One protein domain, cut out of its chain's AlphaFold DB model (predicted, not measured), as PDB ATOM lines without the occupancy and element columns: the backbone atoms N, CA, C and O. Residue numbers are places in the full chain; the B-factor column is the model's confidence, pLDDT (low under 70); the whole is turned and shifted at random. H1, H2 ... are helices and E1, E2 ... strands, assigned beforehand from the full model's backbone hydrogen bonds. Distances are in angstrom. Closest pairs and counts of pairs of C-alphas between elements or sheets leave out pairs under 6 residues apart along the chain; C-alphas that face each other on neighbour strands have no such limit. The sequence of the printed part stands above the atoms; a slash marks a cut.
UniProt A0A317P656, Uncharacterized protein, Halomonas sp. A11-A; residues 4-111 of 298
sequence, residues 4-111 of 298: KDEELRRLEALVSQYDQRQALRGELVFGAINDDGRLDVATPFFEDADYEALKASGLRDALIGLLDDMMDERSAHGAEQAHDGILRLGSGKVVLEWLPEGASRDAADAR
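What this domain is: This is residues 4 to 111 of the 298 residues of an uncharacterized protein of Halomonas sp. A11-A (UniProt A0A317P656). A four-stranded antiparallel sheet has two longer helices, H1 and H3, side by side over one face, and the short helix H4 packs on the other face. H2 sits by one end of the E1 and E2 hairpin and turns the chain into H3. The printed part has 108 residues with four named helices and four named strands, in the order H1 E1 E2 H2 H3 E3 E4 H4. The sheet's order is E2 E1 E3 E4, and the class is mixed, helices and strands. The whole is compact, with a radius of gyration of the C-alphas of 13.2 A and spans of 36 by 29 by 18 A.

How they stand to each other: In the sheet, E1, residues 25 to 31, and E3, residues 84 to 90, are antiparallel inner strands at 169 degrees, with N 28 and O 87 2.8 A apart, within hydrogen-bond range. E2, residues 41 to 46, is an edge strand and forms a hairpin with E1, with N 43 and O 29 at 2.8 A. E4, residues 93 to 99, is the other edge strand and forms a hairpin with E3, with N 88 and O 95 at 2.8 A. H3, residues 59 to 76, is on the sheet at a height of 9.7 A, over E1 and E3 and only just over E2, where 3 of its C-alphas fall; on the local plane it stands at 37 degrees to E3, slantwise to the strands. H1, residues 4 to 16, is on the same face at a height of 8.0 A, over E4. H1 and H3 touch, closest at the C-alphas of Glu 7 and Met 70, 7.2 A, opposite ways at a shallow tilt of 15 degrees. H4, residues 103 to 109, is on the opposite face at a height of 7.6 A, over E1, its closest C-alphas there being Gly 31 and Ser 104, 5.2 A. These make three layers, helices on both faces of a sheet. H2, residues 48 to 56, is on the sheet and is close to H3 but not clearly touching, with the C-alphas of Leu 54 and Arg 60 5.5 A apart. E2, H2, H3 and E3 form a split strand-helix-strand unit, two strands running the same way with E1 between them, and its crossover is left-handed. In H1, H2, H3 and H4 every O i to N i+4 pair is within hydrogen-bond range.

Where its parts are: H1 begins at C-alpha 4, (23.145, 38.394, -44.954), and is 18.2 A long. E1 measures 20.3 A, E2 15.7 A, E3 20.4 A and E4 19.6 A. H2 measures 12.2 A; H3, the longest helix, runs 25.7 A from C-alpha 59 at (42.666, 45.222, -41.344). H4 measures 10.0 A and ends at C-alpha 109, (41.066, 37.065, -63.577).

The domain as a whole: The two C-alphas farthest apart are those of Ala 49 and Gly 78, 38.4 A. The printed part has no cut, and no link is long. The mean pLDDT of the printed part is 90.2, and residues 34 to 37, between E1 and E2, are under 70.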
ATOM      1  N   LYS A   4      22.441  37.382 -44.145       79.94
ATOM      2  CA  LYS A   4      23.145  38.394 -44.954       79.94
ATOM      3  C   LYS A   4      23.263  39.764 -44.268       79.94
ATOM      4  O   LYS A   4      24.262  40.451 -44.445       79.94
ATOM      5  N   ASP A   5      22.255  40.170 -43.490       85.69
ATOM      6  CA  ASP A   5      22.294  41.447 -42.765       85.69
ATOM      7  C   ASP A   5      23.303  41.392 -41.609       85.69
ATOM      8  O   ASP A   5      23.912  42.405 -41.279       85.69
ATOM      9  N   GLU A   6      23.471  40.224 -40.985       91.00
ATOM     10  CA  GLU A   6      24.417  40.025 -39.884       91.00
ATOM     11  C   GLU A   6      25.861  39.932 -40.388       91.00
ATOM     12  O   GLU A   6      26.749  40.579 -39.829       91.00
ATOM     13  N   GLU A   7      26.086  39.205 -41.489       93.38
ATOM     14  CA  GLU A   7      27.378  39.158 -42.187       93.38
ATOM     15  C   GLU A   7      27.863  40.577 -42.518       93.38
ATOM     16  O   GLU A   7      28.966  40.987 -42.142       93.38
ATOM     17  N   LEU A   8      26.994  41.375 -43.147       93.38
ATOM     18  CA  LEU A   8      27.312  42.751 -43.502       93.38
ATOM     19  C   LEU A   8      27.622  43.610 -42.269       93.38
ATOM     20  O   LEU A   8      28.605  44.347 -42.272       93.38
ATOM     21  N   ARG A   9      26.845  43.488 -41.186       94.62
ATOM     22  CA  ARG A   9      27.082  44.244 -39.944       94.62
ATOM     23  C   ARG A   9      28.422  43.927 -39.299       94.62
ATOM     24  O   ARG A   9      29.079  44.847 -38.814       94.62
ATOM     25  N   ARG A  10      28.838  42.656 -39.277       96.19
ATOM     26  CA  ARG A  10      30.149  42.249 -38.739       96.19
ATOM     27  C   ARG A  10      31.284  42.895 -39.535       96.19
ATOM     28  O   ARG A  10      32.214  43.435 -38.937       96.19
ATOM     29  N   LEU A  11      31.172  42.908 -40.864       95.81
ATOM     30  CA  LEU A  11      32.141  43.565 -41.744       95.81
ATOM     31  C   LEU A  11      32.158  45.088 -41.556       95.81
ATOM     32  O   LEU A  11      33.228  45.681 -41.428       95.81
ATOM     33  N   GLU A  12      30.990  45.730 -41.488       94.94
ATOM     34  CA  GLU A  12      30.878  47.168 -41.222       94.94
ATOM     35  C   GLU A  12      31.480  47.538 -39.860       94.94
ATOM     36  O   GLU A  12      32.226  48.514 -39.755       94.94
ATOM     37  N   ALA A  13      31.213  46.739 -38.822       94.94
ATOM     38  CA  ALA A  13      31.775  46.933 -37.491       94.94
ATOM     39  C   ALA A  13      33.304  46.804 -37.495       94.94
ATOM     40  O   ALA A  13      33.977  47.622 -36.865       94.94
ATOM     41  N   LEU A  14      33.860  45.840 -38.231       94.31
ATOM     42  CA  LEU A  14      35.306  45.683 -38.383       94.31
ATOM     43  C   LEU A  14      35.930  46.882 -39.117       94.31
ATOM     44  O   LEU A  14      36.858  47.504 -38.606       94.31
ATOM     45  N   VAL A  15      35.379  47.274 -40.270       92.75
ATOM     46  CA  VAL A  15      35.884  48.413 -41.061       92.75
ATOM     47  C   VAL A  15      35.734  49.741 -40.311       92.75
ATOM     48  O   VAL A  15      36.556  50.644 -40.473       92.75
ATOM     49  N   SER A  16      34.723  49.883 -39.448       91.56
ATOM     50  CA  SER A  16      34.518  51.098 -38.649       91.56
ATOM     51  C   SER A  16      35.654  51.395 -37.664       91.56
ATOM     52  O   SER A  16      35.867  52.562 -37.335       91.56
ATOM     53  N   GLN A  17      36.401  50.367 -37.246       89.31
ATOM     54  CA  GLN A  17      37.548  50.482 -36.339       89.31
ATOM     55  C   GLN A  17      38.796  51.035 -37.037       89.31
ATOM     56  O   GLN A  17      39.776  51.366 -36.377       89.31
ATOM     57  N   TYR A  18      38.762  51.151 -38.366       86.62
ATOM     58  CA  TYR A  18      39.865  51.672 -39.154       86.62
ATOM     59  C   TYR A  18      39.746  53.188 -39.367       86.62
ATOM     60  O   TYR A  18      38.758  53.702 -39.914       86.62
ATOM     61  N   ASP A  19      40.783  53.920 -38.960       84.50
ATOM     62  CA  ASP A  19      40.805  55.387 -38.986       84.50
ATOM     63  C   ASP A  19      40.740  55.952 -40.410       84.50
ATOM     64  O   ASP A  19      40.018  56.915 -40.673       84.50
ATOM     65  N   GLN A  20      41.424  55.315 -41.365       83.88
ATOM     66  CA  GLN A  20      41.480  55.764 -42.762       83.88
ATOM     67  C   GLN A  20      40.400  55.133 -43.652       83.88
ATOM     68  O   GLN A  20      40.466  55.230 -44.877       83.88
ATOM     69  N   ARG A  21      39.355  54.529 -43.071       85.50
ATOM     70  CA  ARG A  21      38.279  53.854 -43.828       85.50
ATOM     71  C   ARG A  21      37.608  54.722 -44.895       85.50
ATOM     72  O   ARG A  21      37.045  54.193 -45.844       85.50
ATOM     73  N   GLN A  22      37.638  56.048 -44.736       87.06
ATOM     74  CA  GLN A  22      37.074  56.987 -45.709       87.06
ATOM     75  C   GLN A  22      37.895  57.095 -47.002       87.06
ATOM     76  O   GLN A  22      37.315  57.372 -48.051       87.06
ATOM     77  N   ALA A  23      39.210  56.884 -46.924       85.69
ATOM     78  CA  ALA A  23      40.098  56.904 -48.081       85.69
ATOM     79  C   ALA A  23      40.072  55.572 -48.838       85.69
ATOM     80  O   ALA A  23      40.108  55.584 -50.059       85.69
ATOM     81  N   LEU A  24      39.902  54.460 -48.115       86.62
ATOM     82  CA  LEU A  24      39.982  53.108 -48.663       86.62
ATOM     83  C   LEU A  24      38.991  52.863 -49.814       86.62
ATOM     84  O   LEU A  24      37.772  52.995 -49.628       86.62
ATOM     85  N   ARG A  25      39.519  52.444 -50.970       89.56
ATOM     86  CA  ARG A  25      38.766  51.997 -52.150       89.56
ATOM     87  C   ARG A  25      39.336  50.698 -52.691       89.56
ATOM     88  O   ARG A  25      40.533  50.589 -52.921       89.56
ATOM     89  N   GLY A  26      38.467  49.737 -52.976       92.12
ATOM     90  CA  GLY A  26      38.881  48.552 -53.718       92.12
ATOM     91  C   GLY A  26      37.964  47.363 -53.529       92.12
ATOM     92  O   GLY A  26      36.894  47.455 -52.918       92.12
ATOM     93  N   GLU A  27      38.399  46.241 -54.078       94.56
ATOM     94  CA  GLU A  27      37.693  44.969 -54.023       94.56
ATOM     95  C   GLU A  27      38.634  43.867 -53.527       94.56
ATOM     96  O   GLU A  27      39.820  43.850 -53.847       94.56
ATOM     97  N   LEU A  28      38.104  42.923 -52.761       95.44
ATOM     98  CA  LEU A  28      38.764  41.672 -52.417       95.44
ATOM     99  C   LEU A  28      37.902  40.536 -52.964       95.44
ATOM    100  O   LEU A  28      36.771  40.353 -52.516       95.44
ATOM    101  N   VAL A  29      38.427  39.799 -53.939       96.56
ATOM    102  CA  VAL A  29      37.786  38.582 -54.449       96.56
ATOM    103  C   VAL A  29      38.309  37.411 -53.640       96.56
ATOM    104  O   VAL A  29      39.523  37.232 -53.557       96.56
ATOM    105  N   PHE A  30      37.420  36.639 -53.032       95.75
ATOM    106  CA  PHE A  30      37.787  35.536 -52.152       95.75
ATOM    107  C   PHE A  30      37.070  34.247 -52.548       95.75
ATOM    108  O   PHE A  30      36.015  34.292 -53.185       95.75
ATOM    109  N   GLY A  31      37.683  33.115 -52.216       94.00
ATOM    110  CA  GLY A  31      37.274  31.809 -52.714       94.00
ATOM    111  C   GLY A  31      37.895  30.648 -51.948       94.00
ATOM    112  O   GLY A  31      39.040  30.757 -51.494       94.00
ATOM    113  N   ALA A  32      37.177  29.529 -51.882       88.25
ATOM    114  CA  ALA A  32      37.782  28.215 -51.688       88.25
ATOM    115  C   ALA A  32      38.223  27.660 -53.051       88.25
ATOM    116  O   ALA A  32      37.511  27.784 -54.047       88.25
ATOM    117  N   ILE A  33      39.415  27.075 -53.112       76.50
ATOM    118  CA  ILE A  33      39.899  26.312 -54.270       76.50
ATOM    119  C   ILE A  33      39.653  24.819 -54.042       76.50
ATOM    120  O   ILE A  33      39.443  24.083 -55.006       76.50
ATOM    121  N   ASN A  34      39.705  24.374 -52.786       68.62
ATOM    122  CA  ASN A  34      39.573  22.979 -52.396       68.62
ATOM    123  C   ASN A  34      38.209  22.680 -51.754       68.62
ATOM    124  O   ASN A  34      37.513  23.561 -51.255       68.62
ATOM    125  N   ASP A  35      37.875  21.389 -51.688       66.38
ATOM    126  CA  ASP A  35      36.622  20.882 -51.108       66.38
ATOM    127  C   ASP A  35      36.546  21.005 -49.569       66.38
ATOM    128  O   ASP A  35      35.602  20.504 -48.954       66.38
ATOM    129  N   ASP A  36      37.542  21.607 -48.908       69.50
ATOM    130  CA  ASP A  36      37.516  21.803 -47.454       69.50
ATOM    131  C   ASP A  36      36.663  23.008 -47.026       69.50
ATOM    132  O   ASP A  36      36.398  23.174 -45.834       69.50
ATOM    133  N   GLY A  37      36.184  23.803 -47.993       68.56
ATOM    134  CA  GLY A  37      35.286  24.934 -47.773       68.56
ATOM    135  C   GLY A  37      35.946  26.126 -47.078       68.56
ATOM    136  O   GLY A  37      35.231  27.032 -46.647       68.56
ATOM    137  N   ARG A  38      37.282  26.130 -46.967       82.38
ATOM    138  CA  ARG A  38      38.071  27.190 -46.331       82.38
ATOM    139  C   ARG A  38      38.567  28.207 -47.345       82.38
ATOM    140  O   ARG A  38      38.673  27.940 -48.540       82.38
ATOM    141  N   LEU A  39      38.874  29.405 -46.863       87.69
ATOM    142  CA  LEU A  39      39.428  30.463 -47.695       87.69
ATOM    143  C   LEU A  39      40.853  30.097 -48.137       87.69
ATOM    144  O   LEU A  39      41.813  30.222 -47.378       87.69
ATOM    145  N   ASP A  40      40.987  29.702 -49.402       84.62
ATOM    146  CA  ASP A  40      42.271  29.417 -50.051       84.62
ATOM    147  C   ASP A  40      42.851  30.663 -50.730       84.62
ATOM    148  O   ASP A  40      44.070  30.862 -50.781       84.62
ATOM    149  N   VAL A  41      41.979  31.516 -51.276       86.31
ATOM    150  CA  VAL A  41      42.376  32.712 -52.020       86.31
ATOM    151  C   VAL A  41      41.644  33.958 -51.565       86.31
ATOM    152  O   VAL A  41      40.443  33.963 -51.322       86.31
ATOM    153  N   ALA A  42      42.400  35.052 -51.522       92.75
ATOM    154  CA  ALA A  42      41.903  36.407 -51.348       92.75
ATOM    155  C   ALA A  42      42.742  37.345 -52.225       92.75
ATOM    156  O   ALA A  42      43.833  37.774 -51.840       92.75
ATOM    157  N   THR A  43      42.244  37.624 -53.429       94.12
ATOM    158  CA  THR A  43      42.914  38.450 -54.438       94.12
ATOM    159  C   THR A  43      42.496  39.915 -54.279       94.12
ATOM    160  O   THR A  43      41.314  40.232 -54.452       94.12
ATOM    161  N   PRO A  44      43.429  40.818 -53.930       94.00
ATOM    162  CA  PRO A  44      43.144  42.232 -53.724       94.00
ATOM    163  C   PRO A  44      43.171  43.016 -55.045       94.00
ATOM    164  O   PRO A  44      44.072  42.842 -55.859       94.00
ATOM    165  N   PHE A  45      42.227  43.940 -55.203       93.25
ATOM    166  CA  PHE A  45      42.153  44.925 -56.284       93.25
ATOM    167  C   PHE A  45      41.964  46.312 -55.667       93.25
ATOM    168  O   PHE A  45      40.850  46.831 -55.563       93.25
ATOM    169  N   PHE A  46      43.071  46.870 -55.193       90.69
ATOM    170  CA  PHE A  46      43.173  48.164 -54.524       90.69
ATOM    171  C   PHE A  46      44.275  48.969 -55.211       90.69
ATOM    172  O   PHE A  46      45.184  48.381 -55.795       90.69
ATOM    173  N   GLU A  47      44.232  50.295 -55.105       86.38
ATOM    174  CA  GLU A  47      45.409  51.098 -55.443       86.38
ATOM    175  C   GLU A  47      46.576  50.731 -54.513       86.38
ATOM    176  O   GLU A  47      46.361  50.433 -53.334       86.38
ATOM    177  N   ASP A  48      47.814  50.771 -55.016       84.75
ATOM    178  CA  ASP A  48      49.001  50.324 -54.270       84.75
ATOM    179  C   ASP A  48      49.104  50.973 -52.880       84.75
ATOM    180  O   ASP A  48      49.331  50.296 -51.877       84.75
ATOM    181  N   ALA A  49      48.877  52.287 -52.801       82.69
ATOM    182  CA  ALA A  49      48.932  53.030 -51.543       82.69
ATOM    183  C   ALA A  49      47.851  52.579 -50.543       82.69
ATOM    184  O   ALA A  49      48.138  52.407 -49.355       82.69
ATOM    185  N   ASP A  50      46.631  52.343 -51.028       85.25
ATOM    186  CA  ASP A  50      45.512  51.853 -50.223       85.25
ATOM    187  C   ASP A  50      45.769  50.424 -49.735       85.25
ATOM    188  O   ASP A  50      45.486  50.097 -48.577       85.25
ATOM    189  N   TYR A  51      46.347  49.574 -50.586       87.88
ATOM    190  CA  TYR A  51      46.656  48.194 -50.234       87.88
ATOM    191  C   TYR A  51      47.766  48.089 -49.184       87.88
ATOM    192  O   TYR A  51      47.666  47.288 -48.249       87.88
ATOM    193  N   GLU A  52      48.816  48.906 -49.295       87.12
ATOM    194  CA  GLU A  52      49.865  48.967 -48.275       87.12
ATOM    195  C   GLU A  52      49.328  49.484 -46.936       87.12
ATOM    196  O   GLU A  52      49.648  48.918 -45.889       87.12
ATOM    197  N   ALA A  53      48.445  50.486 -46.947       85.88
ATOM    198  CA  ALA A  53      47.786  50.966 -45.731       85.88
ATOM    199  C   ALA A  53      46.891  49.881 -45.093       85.88
ATOM    200  O   ALA A  53      46.943  49.648 -43.880       85.88
ATOM    201  N   LEU A  54      46.128  49.150 -45.914       88.31
ATOM    202  CA  LEU A  54      45.296  48.024 -45.481       88.31
ATOM    203  C   LEU A  54      46.136  46.935 -44.792       88.31
ATOM    204  O   LEU A  54      45.743  46.435 -43.735       88.31
ATOM    205  N   LYS A  55      47.307  46.599 -45.351       89.62
ATOM    206  CA  LYS A  55      48.253  45.640 -44.758       89.62
ATOM    207  C   LYS A  55      48.869  46.165 -43.462       89.62
ATOM    208  O   LYS A  55      48.823  45.473 -42.450       89.62
ATOM    209  N   ALA A  56      49.390  47.391 -43.463       88.06
ATOM    210  CA  ALA A  56      50.053  47.988 -42.301       88.06
ATOM    211  C   ALA A  56      49.127  48.130 -41.080       88.06
ATOM    212  O   ALA A  56      49.588  48.090 -39.942       88.06
ATOM    213  N   SER A  57      47.822  48.277 -41.313       88.94
ATOM    214  CA  SER A  57      46.814  48.391 -40.255       88.94
ATOM    215  C   SER A  57      46.373  47.063 -39.629       88.94
ATOM    216  O   SER A  57      45.674  47.076 -38.620       88.94
ATOM    217  N   GLY A  58      46.719  45.923 -40.237       91.44
ATOM    218  CA  GLY A  58      46.185  44.609 -39.864       91.44
ATOM    219  C   GLY A  58      44.727  44.369 -40.288       91.44
ATOM    220  O   GLY A  58      44.224  43.259 -40.124       91.44
ATOM    221  N   LEU A  59      44.048  45.364 -40.880       91.44
ATOM    222  CA  LEU A  59      42.666  45.222 -41.344       91.44
ATOM    223  C   LEU A  59      42.540  44.133 -42.413       91.44
ATOM    224  O   LEU A  59      41.550  43.408 -42.418       91.44
ATOM    225  N   ARG A  60      43.538  43.986 -43.296       93.44
ATOM    226  CA  ARG A  60      43.546  42.927 -44.317       93.44
ATOM    227  C   ARG A  60      43.335  41.546 -43.700       93.44
ATOM    228  O   ARG A  60      42.442  40.819 -44.122       93.44
ATOM    229  N   ASP A  61      44.168  41.194 -42.729       94.19
ATOM    230  CA  ASP A  61      44.178  39.849 -42.159       94.19
ATOM    231  C   ASP A  61      42.917  39.618 -41.316       94.19
ATOM    232  O   ASP A  61      42.343  38.533 -41.347       94.19
ATOM    233  N   ALA A  62      42.414  40.665 -40.650       94.56
ATOM    234  CA  ALA A  62      41.135  40.614 -39.949       94.56
ATOM    235  C   ALA A  62      39.942  40.408 -40.902       94.56
ATOM    236  O   ALA A  62      39.024  39.661 -40.570       94.56
ATOM    237  N   LEU A  63      39.947  41.042 -42.083       95.31
ATOM    238  CA  LEU A  63      38.918  40.825 -43.106       95.31
ATOM    239  C   LEU A  63      38.971  39.393 -43.636       95.31
ATOM    240  O   LEU A  63      37.932  38.755 -43.723       95.31
ATOM    241  N   ILE A  64      40.165  38.887 -43.955       95.50
ATOM    242  CA  ILE A  64      40.345  37.512 -44.439       95.50
ATOM    243  C   ILE A  64      39.848  36.507 -43.393       95.50
ATOM    244  O   ILE A  64      39.053  35.641 -43.736       95.50
ATOM    245  N   GLY A  65      40.241  36.659 -42.125       95.56
ATOM    246  CA  GLY A  65      39.779  35.771 -41.054       95.56
ATOM    247  C   GLY A  65      38.261  35.810 -40.860       95.56
ATOM    248  O   GLY A  65      37.629  34.770 -40.728       95.56
ATOM    249  N   LEU A  66      37.655  37.000 -40.916       96.31
ATOM    250  CA  LEU A  66      36.204  37.132 -40.800       96.31
ATOM    251  C   LEU A  66      35.453  36.517 -41.994       96.31
ATOM    252  O   LEU A  66      34.378  35.956 -41.803       96.31
ATOM    253  N   LEU A  67      35.988  36.632 -43.213       96.38
ATOM    254  CA  LEU A  67      35.405  36.005 -44.404       96.38
ATOM    255  C   LEU A  67      35.484  34.477 -44.330       96.38
ATOM    256  O   LEU A  67      34.506  33.812 -44.648       96.38
ATOM    257  N   ASP A  68      36.608  33.941 -43.862       95.00
ATOM    258  CA  ASP A  68      36.821  32.506 -43.657       95.00
ATOM    259  C   ASP A  68      35.843  31.933 -42.609       95.00
ATOM    260  O   ASP A  68      35.154  30.950 -42.878       95.00
ATOM    261  N   ASP A  69      35.653  32.622 -41.475       94.38
ATOM    262  CA  ASP A  69      34.620  32.266 -40.484       94.38
ATOM    263  C   ASP A  69      33.203  32.276 -41.099       94.38
ATOM    264  O   ASP A  69      32.374  31.413 -40.808       94.38
ATOM    265  N   MET A  70      32.900  33.252 -41.963       94.56
ATOM    266  CA  MET A  70      31.604  33.315 -42.650       94.56
ATOM    267  C   MET A  70      31.418  32.164 -43.644       94.56
ATOM    268  O   MET A  70      30.313  31.632 -43.740       94.56
ATOM    269  N   MET A  71      32.463  31.768 -44.375       92.75
ATOM    270  CA  MET A  71      32.419  30.623 -45.295       92.75
ATOM    271  C   MET A  71      32.102  29.321 -44.545       92.75
ATOM    272  O   MET A  71      31.207  28.571 -44.953       92.75
ATOM    273  N   ASP A  72      32.747  29.102 -43.398       91.19
ATOM    274  CA  ASP A  72      32.464  27.982 -42.494       91.19
ATOM    275  C   ASP A  72      31.009  27.991 -42.011       91.19
ATOM    276  O   ASP A  72      30.294  26.988 -42.102       91.19
ATOM    277  N   GLU A  73      30.547  29.140 -41.505       92.25
ATOM    278  CA  GLU A  73      29.185  29.310 -41.002       92.25
ATOM    279  C   GLU A  73      28.158  29.008 -42.101       92.25
ATOM    280  O   GLU A  73      27.205  28.260 -41.873       92.25
ATOM    281  N   ARG A  74      28.345  29.541 -43.311       91.81
ATOM    282  CA  ARG A  74      27.438  29.317 -44.446       91.81
ATOM    283  C   ARG A  74      27.414  27.860 -44.887       91.81
ATOM    284  O   ARG A  74      26.327  27.327 -45.132       91.81
ATOM    285  N   SER A  75      28.575  27.211 -44.916       90.06
ATOM    286  CA  SER A  75      28.713  25.785 -45.228       90.06
ATOM    287  C   SER A  75      27.957  24.923 -44.221       90.06
ATOM    288  O   SER A  75      27.157  24.069 -44.603       90.06
ATOM    289  N   ALA A  76      28.123  25.201 -42.924       89.38
ATOM    290  CA  ALA A  76      27.443  24.477 -41.851       89.38
ATOM    291  C   ALA A  76      25.908  24.601 -41.911       89.38
ATOM    292  O   ALA A  76      25.196  23.709 -41.445       89.38
ATOM    293  N   HIS A  77      25.391  25.681 -42.502       90.12
ATOM    294  CA  HIS A  77      23.956  25.916 -42.683       90.12
ATOM    295  C   HIS A  77      23.425  25.500 -44.068       90.12
ATOM    296  O   HIS A  77      22.240  25.700 -44.338       90.12
ATOM    297  N   GLY A  78      24.260  24.917 -44.936       86.81
ATOM    298  CA  GLY A  78      23.857  24.452 -46.267       86.81
ATOM    299  C   GLY A  78      23.449  25.582 -47.216       86.81
ATOM    300  O   GLY A  78      22.507  25.423 -47.994       86.81
ATOM    301  N   ALA A  79      24.099  26.746 -47.122       87.94
ATOM    302  CA  ALA A  79      23.855  27.844 -48.049       87.94
ATOM    303  C   ALA A  79      24.323  27.480 -49.470       87.94
ATOM    304  O   ALA A  79      25.415  26.958 -49.648       87.94
ATOM    305  N   GLU A  80      23.524  27.826 -50.483       84.62
ATOM    306  CA  GLU A  80      23.815  27.540 -51.902       84.62
ATOM    307  C   GLU A  80      25.091  28.229 -52.418       84.62
ATOM    308  O   GLU A  80      25.772  27.714 -53.293       84.62
ATOM    309  N   GLN A  81      25.426  29.396 -51.865       88.62
ATOM    310  CA  GLN A  81      26.642  30.149 -52.178       88.62
ATOM    311  C   GLN A  81      27.418  30.336 -50.881       88.62
ATOM    312  O   GLN A  81      27.040  31.193 -50.078       88.62
ATOM    313  N   ALA A  82      28.431  29.516 -50.628       88.00
ATOM    314  CA  ALA A  82      29.137  29.514 -49.347       88.00
ATOM    315  C   ALA A  82      30.616  29.887 -49.460       88.00
ATOM    316  O   ALA A  82      31.180  30.329 -48.465       88.00
ATOM    317  N   HIS A  83      31.224  29.741 -50.641       91.81
ATOM    318  CA  HIS A  83      32.684  29.688 -50.736       91.81
ATOM    319  C   HIS A  83      33.320  30.770 -51.590       91.81
ATOM    320  O   HIS A  83      34.483  31.084 -51.375       91.81
ATOM    321  N   ASP A  84      32.572  31.370 -52.509       94.62
ATOM    322  CA  ASP A  84      33.080  32.374 -53.437       94.62
ATOM    323  C   ASP A  84      32.394  33.713 -53.203       94.62
ATOM    324  O   ASP A  84      31.176  33.785 -53.013       94.62
ATOM    325  N   GLY A  85      33.151  34.804 -53.264       95.56
ATOM    326  CA  GLY A  85      32.567  36.119 -53.079       95.56
ATOM    327  C   GLY A  85      33.469  37.290 -53.428       95.56
ATOM    328  O   GLY A  85      34.656  37.166 -53.733       95.56
ATOM    329  N   ILE A  86      32.860  38.470 -53.382       96.56
ATOM    330  CA  ILE A  86      33.517  39.757 -53.571       96.56
ATOM    331  C   ILE A  86      33.129  40.662 -52.411       96.56
ATOM    332  O   ILE A  86      31.954  40.964 -52.185       96.56
ATOM    333  N   LEU A  87      34.143  41.160 -51.719       96.50
ATOM    334  CA  LEU A  87      34.017  42.238 -50.756       96.50
ATOM    335  C   LEU A  87      34.437  43.547 -51.424       96.50
ATOM    336  O   LEU A  87      35.575  43.683 -51.861       96.50
ATOM    337  N   ARG A  88      33.546  44.536 -51.478       95.50
ATOM    338  CA  ARG A  88      33.850  45.875 -52.001       95.50
ATOM    339  C   ARG A  88      33.904  46.884 -50.869       95.50
ATOM    340  O   ARG A  88      33.010  46.916 -50.021       95.50
ATOM    341  N   LEU A  89      34.921  47.737 -50.897       92.69
ATOM    342  CA  LEU A  89      35.169  48.788 -49.917       92.69
ATOM    343  C   LEU A  89      35.171  50.153 -50.604       92.69
ATOM    344  O   LEU A  89      35.702  50.326 -51.702       92.69
ATOM    345  N   GLY A  90      34.561  51.140 -49.953       90.62
ATOM    346  CA  GLY A  90      34.619  52.516 -50.429       90.62
ATOM    347  C   GLY A  90      34.025  53.520 -49.458       90.62
ATOM    348  O   GLY A  90      32.860  53.398 -49.086       90.62
ATOM    349  N   SER A  91      34.764  54.575 -49.102       88.38
ATOM    350  CA  SER A  91      34.262  55.662 -48.230       88.38
ATOM    351  C   SER A  91      33.669  55.162 -46.904       88.38
ATOM    352  O   SER A  91      32.644  55.650 -46.427       88.38
ATOM    353  N   GLY A  92      34.273  54.126 -46.326       87.56
ATOM    354  CA  GLY A  92      33.778  53.467 -45.119       87.56
ATOM    355  C   GLY A  92      32.495  52.652 -45.306       87.56
ATOM    356  O   GLY A  92      31.967  52.163 -44.313       87.56
ATOM    357  N   LYS A  93      31.993  52.494 -46.538       92.12
ATOM    358  CA  LYS A  93      30.946  51.525 -46.868       92.12
ATOM    359  C   LYS A  93      31.554  50.195 -47.265       92.12
ATOM    360  O   LYS A  93      32.633  50.145 -47.861       92.12
ATOM    361  N   VAL A  94      30.790  49.150 -46.985       94.50
ATOM    362  CA  VAL A  94      31.110  47.772 -47.318       94.50
ATOM    363  C   VAL A  94      29.954  47.178 -48.108       94.50
ATOM    364  O   VAL A  94      28.791  47.439 -47.808       94.50
ATOM    365  N   VAL A  95      30.268  46.392 -49.132       95.38
ATOM    366  CA  VAL A  95      29.297  45.550 -49.834       95.38
ATOM    367  C   VAL A  95      29.888  44.156 -49.943       95.38
ATOM    368  O   VAL A  95      30.990  44.002 -50.460       95.38
ATOM    369  N   LEU A  96      29.144  43.158 -49.477       95.50
ATOM    370  CA  LEU A  96      29.474  41.749 -49.640       95.50
ATOM    371  C   LEU A  96      28.533  41.129 -50.674       95.50
ATOM    372  O   LEU A  96      27.313  41.270 -50.575       95.50
ATOM    373  N   GLU A  97      29.106  40.440 -51.653       94.88
ATOM    374  CA  GLU A  97      28.376  39.689 -52.667       94.88
ATOM    375  C   GLU A  97      28.928  38.269 -52.736       94.88
ATOM    376  O   GLU A  97      30.107  38.078 -53.013       94.88
ATOM    377  N   TRP A  98      28.072  37.286 -52.468       95.00
ATOM    378  CA  TRP A  98      28.394  35.873 -52.643       95.00
ATOM    379  C   TRP A  98      28.185  35.486 -54.107       95.00
ATOM    380  O   TRP A  98      27.171  35.852 -54.708       95.00
ATOM    381  N   LEU A  99      29.152  34.772 -54.668       94.94
ATOM    382  CA  LEU A  99      29.162  34.311 -56.048       94.94
ATOM    383  C   LEU A  99      28.770  32.828 -56.136       94.94
ATOM    384  O   LEU A  99      28.775  32.124 -55.124       94.94
ATOM    385  N   PRO A 100      28.407  32.337 -57.335       93.25
ATOM    386  CA  PRO A 100      28.301  30.906 -57.589       93.25
ATOM    387  C   PRO A 100      29.620  30.177 -57.302       93.25
ATOM    388  O   PRO A 100      30.698  30.750 -57.460       93.25
ATOM    389  N   GLU A 101      29.510  28.907 -56.922       89.75
ATOM    390  CA  GLU A 101      30.652  28.053 -56.592       89.75
ATOM    391  C   GLU A 101      31.685  28.006 -57.732       89.75
ATOM    392  O   GLU A 101      31.336  27.874 -58.912       89.75
ATOM    393  N   GLY A 102      32.960  28.164 -57.377       89.00
ATOM    394  CA  GLY A 102      34.097  28.157 -58.297       89.00
ATOM    395  C   GLY A 102      34.276  29.438 -59.119       89.00
ATOM    396  O   GLY A 102      35.173  29.506 -59.962       89.00
ATOM    397  N   ALA A 103      33.451  30.471 -58.911       92.75
ATOM    398  CA  ALA A 103      33.519  31.697 -59.704       92.75
ATOM    399  C   ALA A 103      34.632  32.668 -59.279       92.75
ATOM    400  O   ALA A 103      34.999  33.537 -60.070       92.75
ATOM    401  N   SER A 104      35.179  32.559 -58.063       92.50
ATOM    402  CA  SER A 104      36.147  33.528 -57.523       92.50
ATOM    403  C   SER A 104      37.406  33.667 -58.377       92.50
ATOM    404  O   SER A 104      37.892  34.781 -58.579       92.50
ATOM    405  N   ARG A 105      37.921  32.560 -58.924       91.19
ATOM    406  CA  ARG A 105      39.103  32.577 -59.791       91.19
ATOM    407  C   ARG A 105      38.847  33.380 -61.061       91.19
ATOM    408  O   ARG A 105      39.602  34.304 -61.352       91.19
ATOM    409  N   ASP A 106      37.762  33.074 -61.764       92.06
ATOM    410  CA  ASP A 106      37.403  33.772 -62.998       92.06
ATOM    411  C   ASP A 106      37.061  35.238 -62.715       92.06
ATOM    412  O   ASP A 106      37.440  36.128 -63.470       92.06
ATOM    413  N   ALA A 107      36.390  35.518 -61.593       94.56
ATOM    414  CA  ALA A 107      36.077  36.873 -61.161       94.56
ATOM    415  C   ALA A 107      37.345  37.685 -60.845       94.56
ATOM    416  O   ALA A 107      37.382  38.891 -61.111       94.56
ATOM    417  N   ALA A 108      38.378  37.055 -60.280       93.62
ATOM    418  CA  ALA A 108      39.671  37.684 -60.045       93.62
ATOM    419  C   ALA A 108      40.426  37.917 -61.360       93.62
ATOM    420  O   ALA A 108      40.919  39.021 -61.585       93.62
ATOM    421  N   ASP A 109      40.473  36.919 -62.245       91.25
ATOM    422  CA  ASP A 109      41.066  37.065 -63.577       91.25
ATOM    423  C   ASP A 109      40.382  38.217 -64.333       91.25
ATOM    424  O   ASP A 109      41.070  39.087 -64.855       91.25
ATOM    425  N   ALA A 110      39.054  38.332 -64.230       92.31
ATOM    426  CA  ALA A 110      38.243  39.374 -64.859       92.31
ATOM    427  C   ALA A 110      38.483  40.817 -64.376       92.31
ATOM    428  O   ALA A 110      37.897  41.768 -64.900       92.31
ATOM    429  N   ARG A 111      39.307  40.997 -63.341       91.31
ATOM    430  CA  ARG A 111      39.653  42.304 -62.765       91.31
ATOM    431  C   ARG A 111      41.098  42.705 -63.016       91.31
ATOM    432  O   ARG A 111      41.463  43.816 -62.632       91.31
TER     433      ARG A 111